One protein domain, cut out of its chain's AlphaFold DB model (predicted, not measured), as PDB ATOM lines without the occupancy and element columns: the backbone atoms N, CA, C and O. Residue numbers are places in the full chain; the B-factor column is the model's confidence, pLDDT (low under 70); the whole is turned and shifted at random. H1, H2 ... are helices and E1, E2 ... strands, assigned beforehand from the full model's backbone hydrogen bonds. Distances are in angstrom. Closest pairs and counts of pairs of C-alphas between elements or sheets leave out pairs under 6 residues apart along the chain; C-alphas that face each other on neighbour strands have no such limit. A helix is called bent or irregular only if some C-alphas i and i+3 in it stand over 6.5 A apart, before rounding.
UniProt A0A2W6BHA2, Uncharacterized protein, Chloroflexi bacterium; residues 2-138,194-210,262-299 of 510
ATOM      1  N   SER A   2       6.625  -9.217 -35.239       83.75
ATOM      2  CA  SER A   2       5.267  -9.476 -35.762       83.75
ATOM      3  C   SER A   2       4.403 -10.096 -34.655       83.75
ATOM      4  O   SER A   2       4.950 -10.706 -33.736       83.75
ATOM      5  N   ARG A   3       3.070  -9.959 -34.727       88.50
ATOM      6  CA  ARG A   3       2.159 -10.571 -33.737       88.50
ATOM      7  C   ARG A   3       2.364 -12.088 -33.644       88.50
ATOM      8  O   ARG A   3       2.464 -12.614 -32.544       88.50
ATOM      9  N   LEU A   4       2.531 -12.757 -34.789       86.69
ATOM     10  CA  LEU A   4       2.818 -14.192 -34.854       86.69
ATOM     11  C   LEU A   4       4.142 -14.559 -34.166       86.69
ATOM     12  O   LEU A   4       4.170 -15.480 -33.360       86.69
ATOM     13  N   ALA A   5       5.228 -13.825 -34.435       86.81
ATOM     14  CA  ALA A   5       6.516 -14.089 -33.791       86.81
ATOM     15  C   ALA A   5       6.466 -13.828 -32.274       86.81
ATOM     16  O   ALA A   5       7.093 -14.559 -31.515       86.81
ATOM     17  N   ALA A   6       5.685 -12.839 -31.824       92.19
ATOM     18  CA  ALA A   6       5.455 -12.588 -30.403       92.19
ATOM     19  C   ALA A   6       4.681 -13.726 -29.728       92.19
ATOM     20  O   ALA A   6       5.087 -14.188 -28.665       92.19
ATOM     21  N   ALA A   7       3.614 -14.209 -30.369       93.75
ATOM     22  CA  ALA A   7       2.842 -15.349 -29.887       93.75
ATOM     23  C   ALA A   7       3.699 -16.623 -29.828       93.75
ATOM     24  O   ALA A   7       3.739 -17.285 -28.797       93.75
ATOM     25  N   ALA A   8       4.455 -16.919 -30.891       92.25
ATOM     26  CA  ALA A   8       5.393 -18.041 -30.926       92.25
ATOM     27  C   ALA A   8       6.456 -17.934 -29.824       92.25
ATOM     28  O   ALA A   8       6.754 -18.923 -29.156       92.25
ATOM     29  N   PHE A   9       6.997 -16.732 -29.591       95.44
ATOM     30  CA  PHE A   9       7.933 -16.500 -28.498       95.44
ATOM     31  C   PHE A   9       7.295 -16.804 -27.135       95.44
ATOM     32  O   PHE A   9       7.865 -17.564 -26.354       95.44
ATOM     33  N   GLY A  10       6.088 -16.290 -26.880       97.44
ATOM     34  CA  GLY A  10       5.340 -16.544 -25.646       97.44
ATOM     35  C   GLY A  10       5.043 -18.027 -25.414       97.44
ATOM     36  O   GLY A  10       5.314 -18.535 -24.328       97.44
ATOM     37  N   VAL A  11       4.573 -18.744 -26.440       97.44
ATOM     38  CA  VAL A  11       4.310 -20.194 -26.363       97.44
ATOM     39  C   VAL A  11       5.591 -20.966 -26.060       97.44
ATOM     40  O   VAL A  11       5.622 -21.766 -25.129       97.44
ATOM     41  N   GLY A  12       6.673 -20.710 -26.802       97.19
ATOM     42  CA  GLY A  12       7.930 -21.422 -26.580       97.19
ATOM     43  C   GLY A  12       8.587 -21.102 -25.234       97.19
ATOM     44  O   GLY A  12       9.268 -21.966 -24.683       97.19
ATOM     45  N   LEU A  13       8.356 -19.901 -24.682       98.25
ATOM     46  CA  LEU A  13       8.778 -19.540 -23.329       98.25
ATOM     47  C   LEU A  13       7.959 -20.297 -22.284       98.25
ATOM     48  O   LEU A  13       8.545 -20.890 -21.387       98.25
ATOM     49  N   ALA A  14       6.631 -20.326 -22.422       98.31
ATOM     50  CA  ALA A  14       5.752 -21.045 -21.504       98.31
ATOM     51  C   ALA A  14       6.110 -22.537 -21.428       98.31
ATOM     52  O   ALA A  14       6.305 -23.060 -20.335       98.31
ATOM     53  N   VAL A  15       6.296 -23.199 -22.578       97.94
ATOM     54  CA  VAL A  15       6.720 -24.610 -22.626       97.94
ATOM     55  C   VAL A  15       8.058 -24.812 -21.912       97.94
ATOM     56  O   VAL A  15       8.186 -25.711 -21.091       97.94
ATOM     57  N   ARG A  16       9.056 -23.961 -22.169       98.00
ATOM     58  CA  ARG A  16      10.369 -24.078 -21.519       98.00
ATOM     59  C   ARG A  16      10.323 -23.830 -20.014       98.00
ATOM     60  O   ARG A  16      11.011 -24.529 -19.282       98.00
ATOM     61  N   LEU A  17       9.509 -22.881 -19.546       98.12
ATOM     62  CA  LEU A  17       9.303 -22.640 -18.114       98.12
ATOM     63  C   LEU A  17       8.695 -23.866 -17.420       98.12
ATOM     64  O   LEU A  17       9.105 -24.189 -16.311       98.12
ATOM     65  N   LEU A  18       7.788 -24.586 -18.090       97.25
ATOM     66  CA  LEU A  18       7.235 -25.852 -17.590       97.25
ATOM     67  C   LEU A  18       8.268 -26.991 -17.559       97.25
ATOM     68  O   LEU A  18       8.122 -27.918 -16.770       97.25
ATOM     69  N   LEU A  19       9.312 -26.923 -18.391       96.81
ATOM     70  CA  LEU A  19      10.396 -27.911 -18.441       96.81
ATOM     71  C   LEU A  19      11.543 -27.623 -17.459       96.81
ATOM     72  O   LEU A  19      12.369 -28.499 -17.224       96.81
ATOM     73  N   LEU A  20      11.629 -26.420 -16.886       97.50
ATOM     74  CA  LEU A  20      12.674 -26.084 -15.915       97.50
ATOM     75  C   LEU A  20      12.692 -27.008 -14.676       97.50
ATOM     76  O   LEU A  20      13.770 -27.510 -14.364       97.50
ATOM     77  N   PRO A  21      11.565 -27.281 -13.986       97.06
ATOM     78  CA  PRO A  21      11.575 -28.061 -12.746       97.06
ATOM     79  C   PRO A  21      11.686 -29.580 -12.954       97.06
ATOM     80  O   PRO A  21      11.594 -30.325 -11.984       97.06
ATOM     81  N   THR A  22      11.818 -30.072 -14.190       95.31
ATOM     82  CA  THR A  22      11.985 -31.514 -14.431       95.31
ATOM     83  C   THR A  22      13.355 -31.989 -13.936       95.31
ATOM     84  O   THR A  22      14.308 -31.217 -13.918       95.31
ATOM     85  N   GLU A  23      13.509 -33.269 -13.604       93.19
ATOM     86  CA  GLU A  23      14.803 -33.793 -13.124       93.19
ATOM     87  C   GLU A  23      15.901 -33.781 -14.204       93.19
ATOM     88  O   GLU A  23      17.082 -33.639 -13.903       93.19
ATOM     89  N   GLY A  24      15.518 -33.908 -15.480       94.50
ATOM     90  CA  GLY A  24      16.447 -33.990 -16.609       94.50
ATOM     91  C   GLY A  24      17.298 -35.269 -16.618       94.50
ATOM     92  O   GLY A  24      16.823 -36.348 -16.257       94.50
ATOM     93  N   THR A  25      18.537 -35.171 -17.108       94.00
ATOM     94  CA  THR A  25      19.508 -36.279 -17.174       94.00
ATOM     95  C   THR A  25      20.405 -36.326 -15.933       94.00
ATOM     96  O   THR A  25      20.250 -35.565 -14.978       94.00
ATOM     97  N   ALA A  26      21.389 -37.232 -15.933       92.44
ATOM     98  CA  ALA A  26      22.421 -37.263 -14.899       92.44
ATOM     99  C   ALA A  26      23.256 -35.974 -14.824       92.44
ATOM    100  O   ALA A  26      23.778 -35.662 -13.756       92.44
ATOM    101  N   ASP A  27      23.327 -35.208 -15.912       94.44
ATOM    102  CA  ASP A  27      24.089 -33.963 -15.967       94.44
ATOM    103  C   ASP A  27      23.542 -32.913 -15.006       94.44
ATOM    104  O   ASP A  27      24.308 -32.165 -14.404       94.44
ATOM    105  N   VAL A  28      22.224 -32.898 -14.788       96.94
ATOM    106  CA  VAL A  28      21.593 -31.966 -13.849       96.94
ATOM    107  C   VAL A  28      22.164 -32.131 -12.445       96.94
ATOM    108  O   VAL A  28      22.459 -31.144 -11.776       96.94
ATOM    109  N   GLN A  29      22.423 -33.368 -12.028       96.44
ATOM    110  CA  GLN A  29      23.027 -33.669 -10.731       96.44
ATOM    111  C   GLN A  29      24.483 -33.178 -10.659       96.44
ATOM    112  O   GLN A  29      24.895 -32.621  -9.639       96.44
ATOM    113  N   SER A  30      25.234 -33.277 -11.762       96.31
ATOM    114  CA  SER A  30      26.562 -32.661 -11.879       96.31
ATOM    115  C   SER A  30      26.481 -31.139 -11.734       96.31
ATOM    116  O   SER A  30      27.220 -30.569 -10.932       96.31
ATOM    117  N   TRP A  31      25.545 -30.469 -12.420       97.88
ATOM    118  CA  TRP A  31      25.379 -29.013 -12.315       97.88
ATOM    119  C   TRP A  31      25.047 -28.571 -10.890       97.88
ATOM    120  O   TRP A  31      25.594 -27.571 -10.428       97.88
ATOM    121  N   LYS A  32      24.191 -29.320 -10.182       98.12
ATOM    122  CA  LYS A  32      23.851 -29.072  -8.772       98.12
ATOM    123  C   LYS A  32      25.077 -29.184  -7.872       98.12
ATOM    124  O   LYS A  32      25.377 -28.256  -7.122       98.12
ATOM    125  N   ALA A  33      25.831 -30.276  -8.005       97.81
ATOM    126  CA  ALA A  33      27.049 -30.507  -7.237       97.81
ATOM    127  C   ALA A  33      28.111 -29.424  -7.488       97.81
ATOM    128  O   ALA A  33      28.789 -28.968  -6.560       97.81
ATOM    129  N   TRP A  34      28.250 -28.983  -8.740       97.94
ATOM    130  CA  TRP A  34      29.180 -27.921  -9.109       97.94
ATOM    131  C   TRP A  34      28.708 -26.559  -8.617       97.94
ATOM    132  O   TRP A  34      29.518 -25.814  -8.080       97.94
ATOM    133  N   ALA A  35      27.415 -26.241  -8.737       98.44
ATOM    134  CA  ALA A  35      26.841 -25.004  -8.216       98.44
ATOM    135  C   ALA A  35      27.041 -24.892  -6.700       98.44
ATOM    136  O   ALA A  35      27.496 -23.848  -6.232       98.44
ATOM    137  N   TYR A  36      26.793 -25.977  -5.956       98.00
ATOM    138  CA  TYR A  36      27.075 -26.060  -4.521       98.00
ATOM    139  C   TYR A  36      28.552 -25.785  -4.230       98.00
ATOM    140  O   TYR A  36      28.886 -24.814  -3.554       98.00
ATOM    141  N   THR A  37      29.444 -26.584  -4.827       96.88
ATOM    142  CA  THR A  37      30.891 -26.504  -4.572       96.88
ATOM    143  C   THR A  37      31.456 -25.137  -4.956       96.88
ATOM    144  O   THR A  37      32.259 -24.558  -4.232       96.88
ATOM    145  N   CYS A  38      31.041 -24.579  -6.094       97.25
ATOM    146  CA  CYS A  38      31.455 -23.248  -6.516       97.25
ATOM    147  C   CYS A  38      30.945 -22.154  -5.573       97.25
ATOM    148  O   CYS A  38      31.660 -21.178  -5.336       97.25
ATOM    149  N   ALA A  39      29.726 -22.285  -5.046       97.88
ATOM    150  CA  ALA A  39      29.154 -21.308  -4.133       97.88
ATOM    151  C   ALA A  39      29.836 -21.318  -2.757       97.88
ATOM    152  O   ALA A  39      30.065 -20.233  -2.215       97.88
ATOM    153  N   THR A  40      30.205 -22.497  -2.238       96.50
ATOM    154  CA  THR A  40      30.853 -22.668  -0.924       96.50
ATOM    155  C   THR A  40      32.368 -22.467  -0.970       96.50
ATOM    156  O   THR A  40      32.916 -21.729  -0.154       96.50
ATOM    157  N   ASP A  41      33.054 -23.076  -1.940       94.38
ATOM    158  CA  ASP A  41      34.525 -23.121  -1.997       94.38
ATOM    159  C   ASP A  41      35.101 -22.044  -2.932       94.38
ATOM    160  O   ASP A  41      36.293 -21.726  -2.885       94.38
ATOM    161  N   GLY A  42      34.265 -21.484  -3.808       95.25
ATOM    162  CA  GLY A  42      34.663 -20.582  -4.880       95.25
ATOM    163  C   GLY A  42      34.985 -21.308  -6.199       95.25
ATOM    164  O   GLY A  42      35.509 -22.426  -6.209       95.25
ATOM    165  N   PRO A  43      34.744 -20.658  -7.353       95.69
ATOM    166  CA  PRO A  43      34.872 -21.276  -8.676       95.69
ATOM    167  C   PRO A  43      36.299 -21.690  -9.030       95.69
ATOM    168  O   PRO A  43      36.482 -22.624  -9.804       95.69
ATOM    169  N   SER A  44      37.322 -21.032  -8.474       92.94
ATOM    170  CA  SER A  44      38.721 -21.380  -8.745       92.94
ATOM    171  C   SER A  44      39.158 -22.680  -8.075       92.94
ATOM    172  O   SER A  44      40.103 -23.312  -8.542       92.94
ATOM    173  N   ARG A  45      38.477 -23.096  -6.999       91.00
ATOM    174  CA  ARG A  45      38.852 -24.272  -6.205       91.00
ATOM    175  C   ARG A  45      38.208 -25.560  -6.694       91.00
ATOM    176  O   ARG A  45      38.634 -26.622  -6.261       91.00
ATOM    177  N   ILE A  46      37.241 -25.498  -7.607       92.88
ATOM    178  CA  ILE A  46      36.501 -26.683  -8.062       92.88
ATOM    179  C   ILE A  46      37.371 -27.713  -8.813       92.88
ATOM    180  O   ILE A  46      37.026 -28.890  -8.838       92.88
ATOM    181  N   TYR A  47      38.524 -27.318  -9.364       91.56
ATOM    182  CA  TYR A  47      39.457 -28.244 -10.016       91.56
ATOM    183  C   TYR A  47      40.604 -28.678  -9.092       91.56
ATOM    184  O   TYR A  47      41.190 -27.868  -8.370       91.56
ATOM    185  N   GLY A  48      40.998 -29.949  -9.213       78.50
ATOM    186  CA  GLY A  48      42.187 -30.520  -8.568       78.50
ATOM    187  C   GLY A  48      42.008 -31.084  -7.160       78.50
ATOM    188  O   GLY A  48      41.050 -30.777  -6.461       78.50
ATOM    189  N   SER A  49      42.953 -31.920  -6.727       71.62
ATOM    190  CA  SER A  49      43.055 -32.364  -5.330       71.62
ATOM    191  C   SER A  49      43.498 -31.214  -4.416       71.62
ATOM    192  O   SER A  49      43.822 -30.128  -4.888       71.62
ATOM    193  N   ASN A  50      43.559 -31.420  -3.099       65.75
ATOM    194  CA  ASN A  50      44.080 -30.394  -2.185       65.75
ATOM    195  C   ASN A  50      45.550 -30.024  -2.462       65.75
ATOM    196  O   ASN A  50      45.966 -28.926  -2.099       65.75
ATOM    197  N   GLU A  51      46.297 -30.876  -3.167       68.75
ATOM    198  CA  GLU A  51      47.692 -30.641  -3.530       68.75
ATOM    199  C   GLU A  51      47.815 -29.844  -4.848       68.75
ATOM    200  O   GLU A  51      47.237 -30.224  -5.878       68.75
ATOM    201  N   PRO A  52      48.548 -28.716  -4.855       69.31
ATOM    202  CA  PRO A  52      48.811 -27.962  -6.073       69.31
ATOM    203  C   PRO A  52      49.674 -28.769  -7.050       69.31
ATOM    204  O   PRO A  52      50.750 -29.240  -6.691       69.31
ATOM    205  N   LEU A  53      49.252 -28.869  -8.313       78.69
ATOM    206  CA  LEU A  53      50.134 -29.290  -9.398       78.69
ATOM    207  C   LEU A  53      50.864 -28.058  -9.937       78.69
ATOM    208  O   LEU A  53      50.203 -27.135 -10.424       78.69
ATOM    209  N   PRO A  54      52.205 -28.019  -9.875       82.44
ATOM    210  CA  PRO A  54      52.954 -26.845 -10.292       82.44
ATOM    211  C   PRO A  54      52.738 -26.571 -11.784       82.44
ATOM    212  O   PRO A  54      52.585 -27.491 -12.594       82.44
ATOM    213  N   PHE A  55      52.729 -25.292 -12.161       86.81
ATOM    214  CA  PHE A  55      52.635 -24.870 -13.557       86.81
ATOM    215  C   PHE A  55      54.001 -25.005 -14.246       86.81
ATOM    216  O   PHE A  55      54.708 -24.032 -14.491       86.81
ATOM    217  N   THR A  56      54.394 -26.250 -14.504       88.94
ATOM    218  CA  THR A  56      55.602 -26.626 -15.246       88.94
ATOM    219  C   THR A  56      55.216 -27.419 -16.488       88.94
ATOM    220  O   THR A  56      54.117 -27.970 -16.558       88.94
ATOM    221  N   LEU A  57      56.127 -27.531 -17.461       87.88
ATOM    222  CA  LEU A  57      55.902 -28.363 -18.648       87.88
ATOM    223  C   LEU A  57      55.523 -29.801 -18.258       87.88
ATOM    224  O   LEU A  57      54.549 -30.332 -18.772       87.88
ATOM    225  N   ALA A  58      56.225 -30.391 -17.285       87.25
ATOM    226  CA  ALA A  58      55.909 -31.722 -16.769       87.25
ATOM    227  C   ALA A  58      54.503 -31.797 -16.141       87.25
ATOM    228  O   ALA A  58      53.776 -32.756 -16.385       87.25
ATOM    229  N   GLY A  59      54.101 -30.782 -15.368       85.50
ATOM    230  CA  GLY A  59      52.760 -30.706 -14.781       85.50
ATOM    231  C   GLY A  59      51.661 -30.620 -15.841       85.50
ATOM    232  O   GLY A  59      50.677 -31.352 -15.765       85.50
ATOM    233  N   VAL A  60      51.851 -29.779 -16.863       87.25
ATOM    234  CA  VAL A  60      50.915 -29.644 -17.989       87.25
ATOM    235  C   VAL A  60      50.834 -30.939 -18.794       87.25
ATOM    236  O   VAL A  60      49.733 -31.404 -19.067       87.25
ATOM    237  N   THR A  61      51.970 -31.562 -19.123       86.88
ATOM    238  CA  THR A  61      51.991 -32.842 -19.845       86.88
ATOM    239  C   THR A  61      51.218 -33.915 -19.086       86.88
ATOM    240  O   THR A  61      50.363 -34.563 -19.679       86.88
ATOM    241  N   ARG A  62      51.439 -34.040 -17.769       84.31
ATOM    242  CA  ARG A  62      50.700 -34.981 -16.911       84.31
ATOM    243  C   ARG A  62      49.201 -34.681 -16.836       84.31
ATOM    244  O   ARG A  62      48.384 -35.594 -16.798       84.31
ATOM    245  N   ALA A  63      48.822 -33.405 -16.790       85.19
ATOM    246  CA  ALA A  63      47.415 -33.007 -16.784       85.19
ATOM    247  C   ALA A  63      46.712 -33.371 -18.101       85.19
ATOM    248  O   ALA A  63      45.575 -33.843 -18.098       85.19
ATOM    249  N   LEU A  64      47.393 -33.182 -19.232       85.31
ATOM    250  CA  LEU A  64      46.847 -33.477 -20.555       85.31
ATOM    251  C   LEU A  64      46.846 -34.977 -20.883       85.31
ATOM    252  O   LEU A  64      45.959 -35.420 -21.609       85.31
ATOM    253  N   SER A  65      47.787 -35.759 -20.342       82.75
ATOM    254  CA  SER A  65      47.826 -37.221 -20.512       82.75
ATOM    255  C   SER A  65      46.775 -37.962 -19.680       82.75
ATOM    256  O   SER A  65      46.471 -39.113 -19.985       82.75
ATOM    257  N   GLY A  66      46.205 -37.316 -18.658       78.19
ATOM    258  CA  GLY A  66      45.295 -37.959 -17.705       78.19
ATOM    259  C   GLY A  66      45.991 -38.604 -16.506       78.19
ATOM    260  O   GLY A  66      45.327 -39.225 -15.682       78.19
ATOM    261  N   ASP A  67      47.299 -38.385 -16.338       77.44
ATOM    262  CA  ASP A  67      48.081 -38.863 -15.181       77.44
ATOM    263  C   ASP A  67      47.811 -38.062 -13.893       77.44
ATOM    264  O   ASP A  67      48.486 -38.220 -12.865       77.44
ATOM    265  N   VAL A  68      46.857 -37.137 -13.958       76.94
ATOM    266  CA  VAL A  68      46.371 -36.332 -12.847       76.94
ATOM    267  C   VAL A  68      44.935 -36.744 -12.566       76.94
ATOM    268  O   VAL A  68      44.054 -36.576 -13.406       76.94
ATOM    269  N   ALA A  69      44.688 -37.240 -11.355       71.62
ATOM    270  CA  ALA A  69      43.341 -37.563 -10.923       71.62
ATOM    271  C   ALA A  69      42.465 -36.300 -10.913       71.62
ATOM    272  O   ALA A  69      42.758 -35.322 -10.219       71.62
ATOM    273  N   ASN A  70      41.357 -36.343 -11.650       76.06
ATOM    274  CA  ASN A  70      40.358 -35.285 -11.608       76.06
ATOM    275  C   ASN A  70      39.705 -35.205 -10.231       76.06
ATOM    276  O   ASN A  70      39.341 -36.228  -9.642       76.06
ATOM    277  N   ARG A  71      39.524 -33.974  -9.727       82.19
ATOM    278  CA  ARG A  71      38.737 -33.755  -8.508       82.19
ATOM    279  C   ARG A  71      37.335 -34.267  -8.775       82.19
ATOM    280  O   ARG A  71      36.686 -33.849  -9.731       82.19
ATOM    281  N   LYS A  72      36.877 -35.148  -7.898       86.50
ATOM    282  CA  LYS A  72      35.465 -35.477  -7.798       86.50
ATOM    283  C   LYS A  72      34.875 -34.583  -6.726       86.50
ATOM    284  O   LYS A  72      35.357 -34.607  -5.592       86.50
ATOM    285  N   VAL A  73      33.879 -33.783  -7.075       91.69
ATOM    286  CA  VAL A  73      33.123 -33.039  -6.070       91.69
ATOM    287  C   VAL A  73      32.096 -33.964  -5.428       91.69
ATOM    288  O   VAL A  73      31.579 -34.872  -6.083       91.69
ATOM    289  N   LEU A  74      31.861 -33.768  -4.133       91.56
ATOM    290  CA  LEU A  74      30.924 -34.559  -3.345       91.56
ATOM    291  C   LEU A  74      29.656 -33.751  -3.120       91.56
ATOM    292  O   LEU A  74      29.719 -32.637  -2.608       91.56
ATOM    293  N   TRP A  75      28.515 -34.333  -3.465       94.12
ATOM    294  CA  TRP A  75      27.206 -33.768  -3.164       94.12
ATOM    295  C   TRP A  75      26.201 -34.910  -3.012       94.12
ATOM    296  O   TRP A  75      26.235 -35.859  -3.793       94.12
ATOM    297  N   ASN A  76      25.385 -34.878  -1.955       92.50
ATOM    298  CA  ASN A  76      24.438 -35.947  -1.597       92.50
ATOM    299  C   ASN A  76      25.038 -37.369  -1.626       92.50
ATOM    300  O   ASN A  76      24.435 -38.317  -2.118       92.50
ATOM    301  N   GLY A  77      26.274 -37.519  -1.131       92.06
ATOM    302  CA  GLY A  77      26.984 -38.805  -1.098       92.06
ATOM    303  C   GLY A  77      27.478 -39.315  -2.460       92.06
ATOM    304  O   GLY A  77      28.152 -40.343  -2.516       92.06
ATOM    305  N   GLN A  78      27.207 -38.596  -3.552       92.75
ATOM    306  CA  GLN A  78      27.639 -38.933  -4.905       92.75
ATOM    307  C   GLN A  78      28.879 -38.132  -5.320       92.75
ATOM    308  O   GLN A  78      29.174 -37.066  -4.778       92.75
ATOM    309  N   ARG A  79      29.640 -38.684  -6.271       93.12
ATOM    310  CA  ARG A  79      30.904 -38.128  -6.772       93.12
ATOM    311  C   ARG A  79      30.752 -37.701  -8.227       93.12
ATOM    312  O   ARG A  79      30.510 -38.556  -9.074       93.12
ATOM    313  N   PHE A  80      31.005 -36.427  -8.514       93.50
ATOM    314  CA  PHE A  80      30.874 -35.855  -9.857       93.50
ATOM    315  C   PHE A  80      32.213 -35.319 -10.357       93.50
ATOM    316  O   PHE A  80      32.917 -34.624  -9.622       93.50
ATOM    317  N   TYR A  81      32.577 -35.649 -11.596       91.88
ATOM    318  CA  TYR A  81      33.733 -35.045 -12.267       91.88
ATOM    319  C   TYR A  81      33.433 -33.598 -12.638       91.88
ATOM    320  O   TYR A  81      32.269 -33.222 -12.676       91.88
ATOM    321  N   VAL A  82      34.471 -32.798 -12.883       93.25
ATOM    322  CA  VAL A  82      34.350 -31.403 -13.326       93.25
ATOM    323  C   VAL A  82      35.156 -31.253 -14.605       93.25
ATOM    324  O   VAL A  82      36.383 -31.339 -14.581       93.25
ATOM    325  N   ASP A  83      34.460 -31.038 -15.711       93.06
ATOM    326  CA  ASP A  83      35.020 -31.120 -17.062       93.06
ATOM    327  C   ASP A  83      34.575 -29.970 -17.984       93.06
ATOM    328  O   ASP A  83      35.002 -29.890 -19.137       93.06
ATOM    329  N   TYR A  84      33.785 -29.019 -17.481       95.62
ATOM    330  CA  TYR A  84      33.451 -27.793 -18.212       95.62
ATOM    331  C   TYR A  84      34.516 -26.721 -18.000       95.62
ATOM    332  O   TYR A  84      35.207 -26.767 -16.988       95.62
ATOM    333  N   PRO A  85      34.657 -25.726 -18.892       96.56
ATOM    334  CA  PRO A  85      35.563 -24.608 -18.674       96.56
ATOM    335  C   PRO A  85      34.999 -23.514 -17.738       96.56
ATOM    336  O   PRO A  85      33.808 -23.500 -17.409       96.56
ATOM    337  N   PRO A  86      35.858 -22.580 -17.284       96.69
ATOM    338  CA  PRO A  86      35.570 -21.669 -16.174       96.69
ATOM    339  C   PRO A  86      34.338 -20.785 -16.252       96.69
ATOM    340  O   PRO A  86      33.756 -20.495 -15.209       96.69
ATOM    341  N   LEU A  87      33.932 -20.318 -17.437       97.62
ATOM    342  CA  LEU A  87      32.771 -19.424 -17.498       97.62
ATOM    343  C   LEU A  87      31.502 -20.137 -17.031       97.62
ATOM    344  O   LEU A  87      30.645 -19.497 -16.423       97.62
ATOM    345  N   THR A  88      31.428 -21.457 -17.225       97.75
ATOM    346  CA  THR A  88      30.349 -22.270 -16.663       97.75
ATOM    347  C   THR A  88      30.395 -22.307 -15.143       97.75
ATOM    348  O   THR A  88      29.371 -22.105 -14.493       97.75
ATOM    349  N   MET A  89      31.586 -22.414 -14.556       97.75
ATOM    350  CA  MET A  89      31.748 -22.361 -13.101       97.75
ATOM    351  C   MET A  89      31.311 -21.007 -12.525       97.75
ATOM    352  O   MET A  89      30.715 -20.958 -11.449       97.75
ATOM    353  N   TYR A  90      31.552 -19.895 -13.228       97.88
ATOM    354  CA  TYR A  90      31.155 -18.571 -12.742       97.88
ATOM    355  C   TYR A  90      29.640 -18.379 -12.679       97.88
ATOM    356  O   TYR A  90      29.143 -17.915 -11.650       97.88
ATOM    357  N   TYR A  91      28.881 -18.749 -13.717       96.94
ATOM    358  CA  TYR A  91      27.424 -18.615 -13.616       96.94
ATOM    359  C   TYR A  91      26.814 -19.662 -12.676       96.94
ATOM    360  O   TYR A  91      25.859 -19.338 -11.974       96.94
ATOM    361  N   LEU A  92      27.391 -20.867 -12.569       98.25
ATOM    362  CA  LEU A  92      26.958 -21.849 -11.566       98.25
ATOM    363  C   LEU A  92      27.258 -21.382 -10.135       98.25
ATOM    364  O   LEU A  92      26.470 -21.652  -9.236       98.25
ATOM    365  N   THR A  93      28.324 -20.603  -9.920       98.56
ATOM    366  CA  THR A  93      28.569 -19.922  -8.635       98.56
ATOM    367  C   THR A  93      27.423 -18.970  -8.297       98.56
ATOM    368  O   THR A  93      26.949 -18.951  -7.164       98.56
ATOM    369  N   ALA A  94      26.974 -18.167  -9.269       98.44
ATOM    370  CA  ALA A  94      25.871 -17.230  -9.065       98.44
ATOM    371  C   ALA A  94      24.558 -17.967  -8.760       98.44
ATOM    372  O   ALA A  94      23.866 -17.602  -7.812       98.44
ATOM    373  N   VAL A  95      24.266 -19.038  -9.506       98.50
ATOM    374  CA  VAL A  95      23.118 -19.924  -9.259       98.50
ATOM    375  C   VAL A  95      23.182 -20.537  -7.861       98.50
ATOM    376  O   VAL A  95      22.219 -20.434  -7.108       98.50
ATOM    377  N   GLY A  96      24.317 -21.127  -7.482       98.62
ATOM    378  CA  GLY A  96      24.476 -21.780  -6.185       98.62
ATOM    379  C   GLY A  96      24.361 -20.804  -5.014       98.62
ATOM    380  O   GLY A  96      23.710 -21.117  -4.024       98.62
ATOM    381  N   ARG A  97      24.914 -19.588  -5.132       98.56
ATOM    382  CA  ARG A  97      24.764 -18.541  -4.105       98.56
ATOM    383  C   ARG A  97      23.330 -18.042  -3.982       98.56
ATOM    384  O   ARG A  97      22.870 -17.824  -2.867       98.56
ATOM    385  N   LEU A  98      22.637 -17.869  -5.109       98.56
ATOM    386  CA  LEU A  98      21.217 -17.527  -5.102       98.56
ATOM    387  C   LEU A  98      20.408 -18.629  -4.412       98.56
ATOM    388  O   LEU A  98      19.581 -18.322  -3.563       98.56
ATOM    389  N   TYR A  99      20.673 -19.897  -4.731       98.69
ATOM    390  CA  TYR A  99      19.954 -21.005  -4.116       98.69
ATOM    391  C   TYR A  99      20.261 -21.148  -2.621       98.69
ATOM    392  O   TYR A  99      19.321 -21.256  -1.851       98.69
ATOM    393  N   LEU A 100      21.522 -21.024  -2.181       98.44
ATOM    394  CA  LEU A 100      21.881 -21.007  -0.750       98.44
ATOM    395  C   LEU A 100      21.166 -19.896   0.035       98.44
ATOM    396  O   LEU A 100      20.881 -20.065   1.216       98.44
ATOM    397  N   ALA A 101      20.890 -18.754  -0.603       98.44
ATOM    398  CA  ALA A 101      20.139 -17.670   0.025       98.44
ATOM    399  C   ALA A 101      18.640 -17.991   0.183       98.44
ATOM    400  O   ALA A 101      17.995 -17.437   1.070       98.44
ATOM    401  N   LEU A 102      18.090 -18.861  -0.671       98.31
ATOM    402  CA  LEU A 102      16.693 -19.307  -0.628       98.31
ATOM    403  C   LEU A 102      16.514 -20.554   0.251       98.31
ATOM    404  O   LEU A 102      15.522 -20.668   0.964       98.31
ATOM    405  N   ASP A 103      17.480 -21.466   0.202       98.38
ATOM    406  CA  ASP A 103      17.544 -22.703   0.966       98.38
ATOM    407  C   ASP A 103      18.987 -22.947   1.452       98.38
ATOM    408  O   ASP A 103      19.813 -23.521   0.729       98.38
ATOM    409  N   PRO A 104      19.307 -22.546   2.697       97.69
ATOM    410  CA  PRO A 104      20.634 -22.733   3.278       97.69
ATOM    411  C   PRO A 104      21.069 -24.195   3.420       97.69
ATOM    412  O   PRO A 104      22.264 -24.456   3.547       97.69
ATOM    413  N   SER A 105      20.129 -25.149   3.407       97.19
ATOM    414  CA  SER A 105      20.452 -26.581   3.444       97.19
ATOM    415  C   SER A 105      20.930 -27.117   2.091       97.19
ATOM    416  O   SER A 105      21.476 -28.217   2.031       97.19
ATOM    417  N   PHE A 106      20.754 -26.332   1.020       97.81
ATOM    418  CA  PHE A 106      21.004 -26.728  -0.363       97.81
ATOM    419  C   PHE A 106      20.308 -28.055  -0.714       97.81
ATOM    420  O   PHE A 106      20.922 -28.964  -1.281       97.81
ATOM    421  N   SER A 107      19.029 -28.189  -0.348       97.56
ATOM    422  CA  SER A 107      18.270 -29.419  -0.581       97.56
ATOM    423  C   SER A 107      18.133 -29.711  -2.076       97.56
ATOM    424  O   SER A 107      18.081 -28.797  -2.906       97.56
ATOM    425  N   ASP A 108      18.076 -30.995  -2.432       97.38
ATOM    426  CA  ASP A 108      17.753 -31.387  -3.800       97.38
ATOM    427  C   ASP A 108      16.261 -31.144  -4.060       97.38
ATOM    428  O   ASP A 108      15.410 -31.788  -3.445       97.38
ATOM    429  N   SER A 109      15.937 -30.176  -4.920       97.38
ATOM    430  CA  SER A 109      14.556 -29.756  -5.159       97.38
ATOM    431  C   SER A 109      14.300 -29.352  -6.618       97.38
ATOM    432  O   SER A 109      15.229 -28.923  -7.313       97.38
ATOM    433  N   PRO A 110      13.025 -29.354  -7.064       97.69
ATOM    434  CA  PRO A 110      12.646 -28.834  -8.379       97.69
ATOM    435  C   PRO A 110      13.005 -27.354  -8.591       97.69
ATOM    436  O   PRO A 110      13.181 -26.902  -9.724       97.69
ATOM    437  N   LEU A 111      13.120 -26.570  -7.511       98.31
ATOM    438  CA  LEU A 111      13.593 -25.189  -7.602       98.31
ATOM    439  C   LEU A 111      15.074 -25.152  -7.986       98.31
ATOM    440  O   LEU A 111      15.463 -24.364  -8.849       98.31
ATOM    441  N   LEU A 112      15.892 -26.020  -7.385       98.44
ATOM    442  CA  LEU A 112      17.297 -26.147  -7.750       98.44
ATOM    443  C   LEU A 112      17.453 -26.632  -9.200       98.44
ATOM    444  O   LEU A 112      18.261 -26.055  -9.926       98.44
ATOM    445  N   ASP A 113      16.648 -27.612  -9.641       98.00
ATOM    446  CA  ASP A 113      16.573 -28.042 -11.052       98.00
ATOM    447  C   ASP A 113      16.325 -26.860 -11.992       98.00
ATOM    448  O   ASP A 113      17.065 -26.639 -12.957       98.00
ATOM    449  N   ALA A 114      15.317 -26.050 -11.669       98.44
ATOM    450  CA  ALA A 114      14.966 -24.889 -12.466       98.44
ATOM    451  C   ALA A 114      16.101 -23.857 -12.517       98.44
ATOM    452  O   ALA A 114      16.414 -23.332 -13.589       98.44
ATOM    453  N   LEU A 115      16.746 -23.577 -11.381       98.56
ATOM    454  CA  LEU A 115      17.801 -22.569 -11.294       98.56
ATOM    455  C   LEU A 115      19.082 -22.975 -12.031       98.56
ATOM    456  O   LEU A 115      19.682 -22.120 -12.682       98.56
ATOM    457  N   VAL A 116      19.494 -24.249 -11.990       98.50
ATOM    458  CA  VAL A 116      20.690 -24.695 -12.735       98.50
ATOM    459  C   VAL A 116      20.468 -24.704 -14.251       98.50
ATOM    460  O   VAL A 116      21.422 -24.519 -15.006       98.50
ATOM    461  N   LYS A 117      19.217 -24.833 -14.710       98.50
ATOM    462  CA  LYS A 117      18.843 -24.773 -16.136       98.50
ATOM    463  C   LYS A 117      18.563 -23.356 -16.641       98.50
ATOM    464  O   LYS A 117      18.661 -23.098 -17.844       98.50
ATOM    465  N   LEU A 118      18.242 -22.422 -15.746       98.31
ATOM    466  CA  LEU A 118      17.868 -21.047 -16.087       98.31
ATOM    467  C   LEU A 118      18.898 -20.310 -16.973       98.31
ATOM    468  O   LEU A 118      18.465 -19.662 -17.929       98.31
ATOM    469  N   PRO A 119      20.228 -20.410 -16.757       98.12
ATOM    470  CA  PRO A 119      21.206 -19.781 -17.648       98.12
ATOM    471  C   PRO A 119      21.070 -20.231 -19.110       98.12
ATOM    472  O   PRO A 119      21.149 -19.401 -20.017       98.12
ATOM    473  N   SER A 120      20.795 -21.522 -19.332       97.94
ATOM    474  CA  SER A 120      20.588 -22.094 -20.667       97.94
ATOM    475  C   SER A 120      19.309 -21.541 -21.306       97.94
ATOM    476  O   SER A 120      19.344 -21.083 -22.445       97.94
ATOM    477  N   LEU A 121      18.200 -21.454 -20.553       98.38
ATOM    478  CA  LEU A 121      16.957 -20.824 -21.023       98.38
ATOM    479  C   LEU A 121      17.171 -19.363 -21.446       98.38
ATOM    480  O   LEU A 121      16.716 -18.948 -22.515       98.38
ATOM    481  N   VAL A 122      17.851 -18.575 -20.609       98.56
ATOM    482  CA  VAL A 122      18.129 -17.162 -20.904       98.56
ATOM    483  C   VAL A 122      18.984 -17.045 -22.164       98.56
ATOM    484  O   VAL A 122      18.671 -16.238 -23.041       98.56
ATOM    485  N   ALA A 123      20.026 -17.868 -22.293       98.56
ATOM    486  CA  ALA A 123      20.872 -17.880 -23.478       98.56
ATOM    487  C   ALA A 123      20.094 -18.264 -24.747       98.56
ATOM    488  O   ALA A 123      20.264 -17.617 -25.781       98.56
ATOM    489  N   ASP A 124      19.202 -19.251 -24.659       97.81
ATOM    490  CA  ASP A 124      18.357 -19.705 -25.767       97.81
ATOM    491  C   ASP A 124      17.388 -18.600 -26.229       97.81
ATOM    492  O   ASP A 124      17.269 -18.305 -27.422       97.81
ATOM    493  N   ALA A 125      16.755 -17.906 -25.277       98.38
ATOM    494  CA  ALA A 125      15.859 -16.784 -25.552       98.38
ATOM    495  C   ALA A 125      16.602 -15.618 -26.221       98.38
ATOM    496  O   ALA A 125      16.152 -15.077 -27.237       98.38
ATOM    497  N   LEU A 126      17.768 -15.251 -25.684       98.38
ATOM    498  CA  LEU A 126      18.621 -14.211 -26.259       98.38
ATOM    499  C   LEU A 126      19.122 -14.596 -27.653       98.38
ATOM    500  O   LEU A 126      19.193 -13.732 -28.528       98.38
ATOM    501  N   LEU A 127      19.418 -15.873 -27.894       98.12
ATOM    502  CA  LEU A 127      19.838 -16.370 -29.201       98.12
ATOM    503  C   LEU A 127      18.703 -16.290 -30.228       98.12
ATOM    504  O   LEU A 127      18.916 -15.782 -31.333       98.12
ATOM    505  N   ALA A 128      17.482 -16.685 -29.861       96.56
ATOM    506  CA  ALA A 128      16.305 -16.524 -30.716       96.56
ATOM    507  C   ALA A 128      16.070 -15.049 -31.097       96.56
ATOM    508  O   ALA A 128      15.840 -14.723 -32.269       96.56
ATOM    509  N   LEU A 129      16.184 -14.138 -30.123       95.88
ATOM    510  CA  LEU A 129      16.048 -12.695 -30.337       95.88
ATOM    511  C   LEU A 129      17.196 -12.117 -31.180       95.88
ATOM    512  O   LEU A 129      16.949 -11.271 -32.043       95.88
ATOM    513  N   LEU A 130      18.429 -12.583 -30.978       95.88
ATOM    514  CA  LEU A 130      19.600 -12.188 -31.761       95.88
ATOM    515  C   LEU A 130      19.428 -12.564 -33.237       95.88
ATOM    516  O   LEU A 130      19.622 -11.713 -34.110       95.88
ATOM    517  N   LEU A 131      19.020 -13.807 -33.517       92.69
ATOM    518  CA  LEU A 131      18.731 -14.279 -34.873       92.69
ATOM    519  C   LEU A 131      17.623 -13.438 -35.518       92.69
ATOM    520  O   LEU A 131      17.791 -12.946 -36.635       92.69
ATOM    521  N   TYR A 132      16.524 -13.211 -34.795       90.75
ATOM    522  CA  TYR A 132      15.415 -12.374 -35.258       90.75
ATOM    523  C   TYR A 132      15.864 -10.961 -35.633       90.75
ATOM    524  O   TYR A 132      15.563 -10.458 -36.718       90.75
ATOM    525  N   TRP A 133      16.585 -10.312 -34.723       90.81
ATOM    526  CA  TRP A 133      17.024  -8.934 -34.868       90.81
ATOM    527  C   TRP A 133      18.017  -8.768 -36.016       90.81
ATOM    528  O   TRP A 133      17.862  -7.857 -36.833       90.81
ATOM    529  N   TYR A 134      19.007  -9.660 -36.109       90.06
ATOM    530  CA  TYR A 134      20.034  -9.590 -37.143       90.06
ATOM    531  C   TYR A 134      19.442  -9.789 -38.541       90.06
ATOM    532  O   TYR A 134      19.777  -9.049 -39.467       90.06
ATOM    533  N   LEU A 135      18.533 -10.754 -38.691       85.38
ATOM    534  CA  LEU A 135      17.965 -11.111 -39.989       85.38
ATOM    535  C   LEU A 135      16.904 -10.105 -40.456       85.38
ATOM    536  O   LEU A 135      16.798  -9.853 -41.651       85.38
ATOM    537  N   ARG A 136      16.190  -9.446 -39.533       83.06
ATOM    538  CA  ARG A 136      15.214  -8.396 -39.871       83.06
ATOM    539  C   ARG A 136      15.852  -7.078 -40.319       83.06
ATOM    540  O   ARG A 136      15.237  -6.342 -41.080       83.06
ATOM    541  N   ARG A 137      17.045  -6.739 -39.825       78.94
ATOM    542  CA  ARG A 137      17.716  -5.459 -40.135       78.94
ATOM    543  C   ARG A 137      18.338  -5.397 -41.530       78.94
ATOM    544  O   ARG A 137      18.911  -4.371 -41.885       78.94
ATOM    545  N   ARG A 138      18.260  -6.473 -42.309       67.69
ATOM    546  CA  ARG A 138      18.776  -6.478 -43.672       67.69
ATOM    547  C   ARG A 138      17.820  -5.687 -44.561       67.69
ATOM    548  O   ARG A 138      16.639  -6.031 -44.584       67.69
ATOM    549  N   TRP A 194      13.134 -21.156 -32.094       96.56
ATOM    550  CA  TRP A 194      12.524 -21.090 -30.772       96.56
ATOM    551  C   TRP A 194      11.486 -22.184 -30.549       96.56
ATOM    552  O   TRP A 194      11.395 -22.695 -29.438       96.56
ATOM    553  N   LEU A 195      10.736 -22.574 -31.584       96.31
ATOM    554  CA  LEU A 195       9.757 -23.664 -31.518       96.31
ATOM    555  C   LEU A 195      10.331 -25.034 -31.901       96.31
ATOM    556  O   LEU A 195       9.567 -25.975 -32.091       96.31
ATOM    557  N   ASN A 196      11.655 -25.172 -32.015       97.56
ATOM    558  CA  ASN A 196      12.271 -26.463 -32.285       97.56
ATOM    559  C   ASN A 196      12.086 -27.406 -31.074       97.56
ATOM    560  O   ASN A 196      12.652 -27.137 -30.007       97.56
ATOM    561  N   PRO A 197      11.341 -28.517 -31.216       97.81
ATOM    562  CA  PRO A 197      11.025 -29.398 -30.094       97.81
ATOM    563  C   PRO A 197      12.261 -30.102 -29.524       97.81
ATOM    564  O   PRO A 197      12.316 -30.345 -28.324       97.81
ATOM    565  N   GLY A 198      13.276 -30.388 -30.345       98.00
ATOM    566  CA  GLY A 198      14.524 -30.979 -29.868       98.00
ATOM    567  C   GLY A 198      15.309 -30.020 -28.971       98.00
ATOM    568  O   GLY A 198      15.831 -30.436 -27.944       98.00
ATOM    569  N   LEU A 199      15.334 -28.721 -29.298       98.31
ATOM    570  CA  LEU A 199      15.985 -27.706 -28.453       98.31
ATOM    571  C   LEU A 199      15.214 -27.465 -27.147       98.31
ATOM    572  O   LEU A 199      15.824 -27.276 -26.098       98.31
ATOM    573  N   MET A 200      13.877 -27.519 -27.186       98.19
ATOM    574  CA  MET A 200      13.049 -27.484 -25.973       98.19
ATOM    575  C   MET A 200      13.329 -28.684 -25.070       98.19
ATOM    576  O   MET A 200      13.558 -28.510 -23.873       98.19
ATOM    577  N   LEU A 201      13.335 -29.890 -25.646       97.44
ATOM    578  CA  LEU A 201      13.631 -31.111 -24.907       97.44
ATOM    579  C   LEU A 201      15.044 -31.064 -24.323       97.44
ATOM    580  O   LEU A 201      15.223 -31.437 -23.172       97.44
ATOM    581  N   ALA A 202      16.022 -30.530 -25.060       98.00
ATOM    582  CA  ALA A 202      17.383 -30.369 -24.565       98.00
ATOM    583  C   ALA A 202      17.455 -29.528 -23.273       98.00
ATOM    584  O   ALA A 202      18.182 -29.891 -22.349       98.00
ATOM    585  N   LEU A 203      16.664 -28.451 -23.168       97.81
ATOM    586  CA  LEU A 203      16.545 -27.682 -21.923       97.81
ATOM    587  C   LEU A 203      15.927 -28.525 -20.800       97.81
ATOM    588  O   LEU A 203      16.453 -28.526 -19.690       97.81
ATOM    589  N   GLY A 204      14.836 -29.245 -21.077       97.00
ATOM    590  CA  GLY A 204      14.183 -30.111 -20.089       97.00
ATOM    591  C   GLY A 204      15.101 -31.224 -19.580       97.00
ATOM    592  O   GLY A 204      15.145 -31.494 -18.382       97.00
ATOM    593  N   LEU A 205      15.913 -31.795 -20.466       96.75
ATOM    594  CA  LEU A 205      16.965 -32.758 -20.143       96.75
ATOM    595  C   LEU A 205      18.137 -32.130 -19.371       96.75
ATOM    596  O   LEU A 205      18.916 -32.844 -18.752       96.75
ATOM    597  N   GLY A 206      18.212 -30.800 -19.316       97.12
ATOM    598  CA  GLY A 206      19.173 -30.068 -18.503       97.12
ATOM    599  C   GLY A 206      20.482 -29.740 -19.203       97.12
ATOM    600  O   GLY A 206      21.453 -29.401 -18.531       97.12
ATOM    601  N   TYR A 207      20.540 -29.806 -20.532       97.56
ATOM    602  CA  TYR A 207      21.749 -29.441 -21.256       97.56
ATOM    603  C   TYR A 207      21.987 -27.922 -21.258       97.56
ATOM    604  O   TYR A 207      21.076 -27.102 -21.416       97.56
ATOM    605  N   LEU A 208      23.259 -27.538 -21.137       96.50
ATOM    606  CA  LEU A 208      23.713 -26.141 -21.075       96.50
ATOM    607  C   LEU A 208      24.226 -25.622 -22.433       96.50
ATOM    608  O   LEU A 208      24.953 -24.631 -22.506       96.50
ATOM    609  N   ASP A 209      23.873 -26.298 -23.530       98.19
ATOM    610  CA  ASP A 209      24.417 -26.034 -24.865       98.19
ATOM    611  C   ASP A 209      24.040 -24.652 -25.421       98.19
ATOM    612  O   ASP A 209      24.831 -24.030 -26.140       98.19
ATOM    613  N   ALA A 210      22.884 -24.108 -25.036       98.19
ATOM    614  CA  ALA A 210      22.490 -22.755 -25.421       98.19
ATOM    615  C   ALA A 210      23.477 -21.694 -24.903       98.19
ATOM    616  O   ALA A 210      23.797 -20.741 -25.622       98.19
ATOM    617  N   ARG A 262      47.883  -9.986 -41.585       97.62
ATOM    618  CA  ARG A 262      48.640  -9.894 -40.320       97.62
ATOM    619  C   ARG A 262      47.866  -9.247 -39.164       97.62
ATOM    620  O   ARG A 262      48.157  -9.551 -38.014       97.62
ATOM    621  N   ARG A 263      46.846  -8.410 -39.420       98.06
ATOM    622  CA  ARG A 263      46.020  -7.835 -38.333       98.06
ATOM    623  C   ARG A 263      45.274  -8.906 -37.535       98.06
ATOM    624  O   ARG A 263      44.908  -8.652 -36.393       98.06
ATOM    625  N   THR A 264      45.102 -10.105 -38.093       98.31
ATOM    626  CA  THR A 264      44.533 -11.255 -37.379       98.31
ATOM    627  C   THR A 264      45.291 -11.572 -36.093       98.31
ATOM    628  O   THR A 264      44.655 -11.874 -35.089       98.31
ATOM    629  N   PHE A 265      46.620 -11.417 -36.076       98.25
ATOM    630  CA  PHE A 265      47.425 -11.670 -34.877       98.25
ATOM    631  C   PHE A 265      47.056 -10.745 -33.712       98.25
ATOM    632  O   PHE A 265      47.069 -11.189 -32.569       98.25
ATOM    633  N   ALA A 266      46.647  -9.500 -33.980       98.44
ATOM    634  CA  ALA A 266      46.174  -8.595 -32.933       98.44
ATOM    635  C   ALA A 266      44.833  -9.059 -32.335       98.44
ATOM    636  O   ALA A 266      44.630  -8.963 -31.128       98.44
ATOM    637  N   TYR A 267      43.925  -9.603 -33.154       98.56
ATOM    638  CA  TYR A 267      42.656 -10.150 -32.657       98.56
ATOM    639  C   TYR A 267      42.867 -11.434 -31.852       98.56
ATOM    640  O   TYR A 267      42.246 -11.600 -30.807       98.56
ATOM    641  N   VAL A 268      43.779 -12.302 -32.304       98.56
ATOM    642  CA  VAL A 268      44.200 -13.497 -31.558       98.56
ATOM    643  C   VAL A 268      44.824 -13.095 -30.222       98.56
ATOM    644  O   VAL A 268      44.431 -13.628 -29.191       98.56
ATOM    645  N   ALA A 269      45.732 -12.115 -30.210       98.50
ATOM    646  CA  ALA A 269      46.336 -11.611 -28.979       98.50
ATOM    647  C   ALA A 269      45.279 -11.057 -28.009       98.50
ATOM    648  O   ALA A 269      45.319 -11.368 -26.823       98.50
ATOM    649  N   ALA A 270      44.289 -10.307 -28.506       98.62
ATOM    650  CA  ALA A 270      43.182  -9.815 -27.685       98.62
ATOM    651  C   ALA A 270      42.306 -10.955 -27.127       98.62
ATOM    652  O   ALA A 270      41.934 -10.929 -25.955       98.62
ATOM    653  N   ALA A 271      42.013 -11.977 -27.936       98.56
ATOM    654  CA  ALA A 271      41.300 -13.177 -27.505       98.56
ATOM    655  C   ALA A 271      42.063 -13.955 -26.420       98.56
ATOM    656  O   ALA A 271      41.450 -14.388 -25.442       98.56
ATOM    657  N   VAL A 272      43.385 -14.096 -26.564       98.38
ATOM    658  CA  VAL A 272      44.266 -14.724 -25.567       98.38
ATOM    659  C   VAL A 272      44.317 -13.895 -24.285       98.38
ATOM    660  O   VAL A 272      44.182 -14.461 -23.206       98.38
ATOM    661  N   ALA A 273      44.441 -12.568 -24.379       98.50
ATOM    662  CA  ALA A 273      44.444 -11.680 -23.217       98.50
ATOM    663  C   ALA A 273      43.121 -11.749 -22.434       98.50
ATOM    664  O   ALA A 273      43.135 -11.855 -21.205       98.50
ATOM    665  N   LEU A 274      41.978 -11.766 -23.131       98.50
ATOM    666  CA  LEU A 274      40.674 -11.992 -22.502       98.50
ATOM    667  C   LEU A 274      40.626 -13.364 -21.818       98.50
ATOM    668  O   LEU A 274      40.209 -13.458 -20.666       98.50
ATOM    669  N   GLY A 275      41.087 -14.419 -22.495       98.12
ATOM    670  CA  GLY A 275      41.118 -15.762 -21.925       98.12
ATOM    671  C   GLY A 275      41.985 -15.845 -20.667       98.12
ATOM    672  O   GLY A 275      41.526 -16.340 -19.642       98.12
ATOM    673  N   ALA A 276      43.194 -15.282 -20.707       96.94
ATOM    674  CA  ALA A 276      44.093 -15.197 -19.559       96.94
ATOM    675  C   ALA A 276      43.463 -14.421 -18.392       96.94
ATOM    676  O   ALA A 276      43.576 -14.846 -17.247       96.94
ATOM    677  N   THR A 277      42.737 -13.336 -18.679       97.88
ATOM    678  CA  THR A 277      42.011 -12.556 -17.664       97.88
ATOM    679  C   THR A 277      40.922 -13.393 -16.992       97.88
ATOM    680  O   THR A 277      40.826 -13.423 -15.769       97.88
ATOM    681  N   LEU A 278      40.126 -14.127 -17.775       97.25
ATOM    682  CA  LEU A 278      39.067 -14.998 -17.253       97.25
ATOM    683  C   LEU A 278      39.616 -16.212 -16.488       97.25
ATOM    684  O   LEU A 278      38.946 -16.728 -15.592       97.25
ATOM    685  N   LEU A 279      40.834 -16.646 -16.817       97.12
ATOM    686  CA  LEU A 279      41.561 -17.729 -16.152       97.12
ATOM    687  C   LEU A 279      42.393 -17.255 -14.951       97.12
ATOM    688  O   LEU A 279      42.872 -18.090 -14.181       97.12
ATOM    689  N   LEU A 280      42.543 -15.942 -14.753       96.19
ATOM    690  CA  LEU A 280      43.406 -15.365 -13.726       96.19
ATOM    691  C   LEU A 280      43.103 -15.900 -12.314       96.19
ATOM    692  O   LEU A 280      44.056 -16.269 -11.627       96.19
ATOM    693  N   PRO A 281      41.836 -16.062 -11.873       95.44
ATOM    694  CA  PRO A 281      41.552 -16.644 -10.561       95.44
ATOM    695  C   PRO A 281      42.102 -18.065 -10.386       95.44
ATOM    696  O   PRO A 281      42.511 -18.427  -9.287       95.44
ATOM    697  N   TYR A 282      42.160 -18.871 -11.446       94.38
ATOM    698  CA  TYR A 282      42.715 -20.227 -11.397       94.38
ATOM    699  C   TYR A 282      44.240 -20.204 -11.345       94.38
ATOM    700  O   TYR A 282      44.840 -20.986 -10.612       94.38
ATOM    701  N   ILE A 283      44.866 -19.280 -12.076       92.75
ATOM    702  CA  ILE A 283      46.321 -19.084 -12.067       92.75
ATOM    703  C   ILE A 283      46.777 -18.621 -10.679       92.75
ATOM    704  O   ILE A 283      47.648 -19.251 -10.082       92.75
ATOM    705  N   LEU A 284      46.139 -17.586 -10.126       92.62
ATOM    706  CA  LEU A 284      46.494 -17.020  -8.819       92.62
ATOM    707  C   LEU A 284      46.279 -18.000  -7.658       92.62
ATOM    708  O   LEU A 284      47.000 -17.938  -6.669       92.62
ATOM    709  N   ASN A 285      45.321 -18.925  -7.775       90.50
ATOM    710  CA  ASN A 285      45.098 -19.969  -6.770       90.50
ATOM    711  C   ASN A 285      45.971 -21.224  -6.981       90.50
ATOM    712  O   ASN A 285      45.791 -22.205  -6.261       90.50
ATOM    713  N   GLY A 286      46.876 -21.241  -7.971       89.88
ATOM    714  CA  GLY A 286      47.694 -22.421  -8.283       89.88
ATOM    715  C   GLY A 286      46.868 -23.621  -8.768       89.88
ATOM    716  O   GLY A 286      47.223 -24.768  -8.507       89.88
ATOM    717  N   ARG A 287      45.729 -23.351  -9.424       91.00
ATOM    718  CA  ARG A 287      44.738 -24.338  -9.891       91.00
ATOM    719  C   ARG A 287      44.713 -24.529 -11.406       91.00
ATOM    720  O   ARG A 287      43.924 -25.321 -11.914       91.00
ATOM    721  N   PHE A 288      45.554 -23.806 -12.143       91.94
ATOM    722  CA  PHE A 288      45.531 -23.818 -13.606       91.94
ATOM    723  C   PHE A 288      45.845 -25.203 -14.197       91.94
ATOM    724  O   PHE A 288      45.118 -25.674 -15.066       91.94
ATOM    725  N   THR A 289      46.868 -25.897 -13.693       91.19
ATOM    726  CA  THR A 289      47.226 -27.239 -14.180       91.19
ATOM    727  C   THR A 289      46.107 -28.254 -13.925       91.19
ATOM    728  O   THR A 289      45.829 -29.093 -14.776       91.19
ATOM    729  N   GLN A 290      45.409 -28.165 -12.790       90.44
ATOM    730  CA  GLN A 290      44.289 -29.063 -12.498       90.44
ATOM    731  C   GLN A 290      43.028 -28.715 -13.282       90.44
ATOM    732  O   GLN A 290      42.256 -29.612 -13.607       90.44
ATOM    733  N   LEU A 291      42.828 -27.442 -13.626       93.31
ATOM    734  CA  LEU A 291      41.816 -27.052 -14.602       93.31
ATOM    735  C   LEU A 291      42.079 -27.741 -15.943       93.31
ATOM    736  O   LEU A 291      41.153 -28.308 -16.514       93.31
ATOM    737  N   LEU A 292      43.328 -27.765 -16.423       91.94
ATOM    738  CA  LEU A 292      43.671 -28.477 -17.661       91.94
ATOM    739  C   LEU A 292      43.404 -29.986 -17.558       91.94
ATOM    740  O   LEU A 292      42.924 -30.572 -18.526       91.94
ATOM    741  N   ALA A 293      43.658 -30.595 -16.396       89.31
ATOM    742  CA  ALA A 293      43.331 -32.002 -16.144       89.31
ATOM    743  C   ALA A 293      41.813 -32.260 -16.168       89.31
ATOM    744  O   ALA A 293      41.352 -33.200 -16.811       89.31
ATOM    745  N   GLY A 294      41.023 -31.380 -15.542       91.19
ATOM    746  CA  GLY A 294      39.561 -31.465 -15.586       91.19
ATOM    747  C   GLY A 294      39.039 -31.404 -17.018       91.19
ATOM    748  O   GLY A 294      38.253 -32.247 -17.439       91.19
ATOM    749  N   LEU A 295      39.552 -30.463 -17.816       92.00
ATOM    750  CA  LEU A 295      39.168 -30.330 -19.222       92.00
ATOM    751  C   LEU A 295      39.593 -31.527 -20.082       92.00
ATOM    752  O   LEU A 295      38.855 -31.893 -21.000       92.00
ATOM    753  N   SER A 296      40.746 -32.145 -19.795       88.38
ATOM    754  CA  SER A 296      41.234 -33.311 -20.542       88.38
ATOM    755  C   SER A 296      40.365 -34.555 -20.331       88.38
ATOM    756  O   SER A 296      40.373 -35.441 -21.189       88.38
ATOM    757  N   TYR A 297      39.533 -34.582 -19.279       86.12
ATOM    758  CA  TYR A 297      38.560 -35.648 -19.027       86.12
ATOM    759  C   TYR A 297      37.623 -35.903 -20.211       86.12
ATOM    760  O   TYR A 297      37.390 -37.060 -20.556       86.12
ATOM    761  N   ASN A 298      37.169 -34.841 -20.893       83.50
ATOM    762  CA  ASN A 298      36.306 -34.957 -22.075       83.50
ATOM    763  C   ASN A 298      36.935 -35.834 -23.175       83.50
ATOM    764  O   ASN A 298      36.230 -36.492 -23.928       83.50
ATOM    765  N   GLY A 299      38.269 -35.856 -23.286       82.44
ATOM    766  CA  GLY A 299      38.982 -36.696 -24.256       82.44
ATOM    767  C   GLY A 299      39.249 -38.126 -23.774       82.44
ATOM    768  O   GLY A 299      39.690 -38.975 -24.554       82.44
TER     769      GLY A 299
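This is residues 2 to 138, 194 to 210 and 262 to 299 of the 510 residues of an uncharacterized protein of Chloroflexi bacterium (UniProt A0A2W6BHA2). Two helices, H2 and H4, cross in the middle of a flat, forked shape, with the small strand hairpin E1 and E2 packed on H2; at one end H1, H5 and H6 run loosely side by side, and at the other end H3 and H8 lie side by side. There the kinked H7 starts with residues 262 to 274 sticking out, as do residues 133 to 138 at the end of H5, and an open gap lies between H5 and H7. The printed part has 192 residues, with eight named helices and two named strands in the order H1 H2 H3 E1 E2 H4 H5 H6 H7 H8; the class is mostly helix, and the one sheet, E1 - E2, is antiparallel. The whole is only just compact, close to loose, with a radius of gyration of the C-alphas of 19.2 A, and it spans 60 by 54 by 29 A.

H1, residues 3 to 19, begins with C-alpha 3 at (2.159, -10.571, -33.737) and is 24.5 A long from first to last C-alpha. H2, residues 26 to 41, measures 22.6 A, and H3 is residues 57 to 65. The strands are E1, residues 73 to 75, and E2, residues 78 to 80. H4, residues 86 to 102, measures 24.6 A. H5, residues 110 to 136, is the longest helix at 37.6 A; it has a kink of 42 degrees near residue 117 and is irregular, but only just, with C-alphas 116 and 119 7.0 A apart. H6 is residues 197 to 205. H7, residues 262 to 284, begins with C-alpha 262 at (48.640, -9.894, -40.320) and measures 32.4 A; it has a kink of 49 degrees near residue 278 and is irregular, with C-alphas 278 and 281 7.3 A apart. H8, residues 288 to 299, measures 17.9 A and ends with C-alpha 299 at (38.982, -36.696, -24.256).

H4 and H5 are the hub, touching three helices each. H4 and H2 touch, about perpendicular at 79 degrees, and their closest C-alphas, Ala 35 and Gly 96, are 4.5 A apart. H4 and H5 touch at a steep tilt of 51 degrees, opposite ways, closest at the C-alphas of Val 95 and Leu 115, 6.3 A apart; H5 does so with residues 112 to 119 alone. H1 touches H6 with residues 12 to 19 alone, at a shallow tilt of 30 degrees, the same way, closest at the C-alphas of Leu 19 and Gly 204, 4.7 A apart. H5 and H6 only just touch, with 3 pairs of C-alphas within 8 A, the closest being Lys 117 and Leu 203 at 6.9 A. The hairpin of E1 and E2 has N 73 and O 80 at 2.8 A and N 78 and O 75 at 2.9 A, within hydrogen-bond range; the closest C-alphas of H2 and E1 are Ala 33 and Trp 75, 5.2 A apart. H3 and H8 touch at a shallow tilt of 26 degrees, the same way, closest at the C-alphas of Ala 63 and Ala 293, 4.3 A apart. H7 and H8 touch only at the corner by their link, and only just, with 3 pairs of C-alphas within 8 A, the closest being Tyr 282 and Phe 288 at 5.1 A. H4 and H7 only just touch, with 3 pairs of C-alphas within 8 A, the closest being Pro 86 and Leu 279 at 7.2 A. H5 and H7 are apart. Every O i to N i+4 pair is within hydrogen-bond range in H1, H2, H3, H4 and H6; H5 has 21 of 23, H7 15 of 19 and H8 6 of 8.

The C-alphas of Arg 3 and Ala 58 are the two farthest apart, at 60.2 A. Residues 139 to 193 and 211 to 261 are cut out, with 20.5 A from C-alpha 138 to C-alpha 194 and 32.7 A from C-alpha 210 to C-alpha 262. The link from H2 to H3, residues 42 to 56, is long. The mean pLDDT of the printed part is 93.4; residues 50 to 52 and residue 138 are under 70.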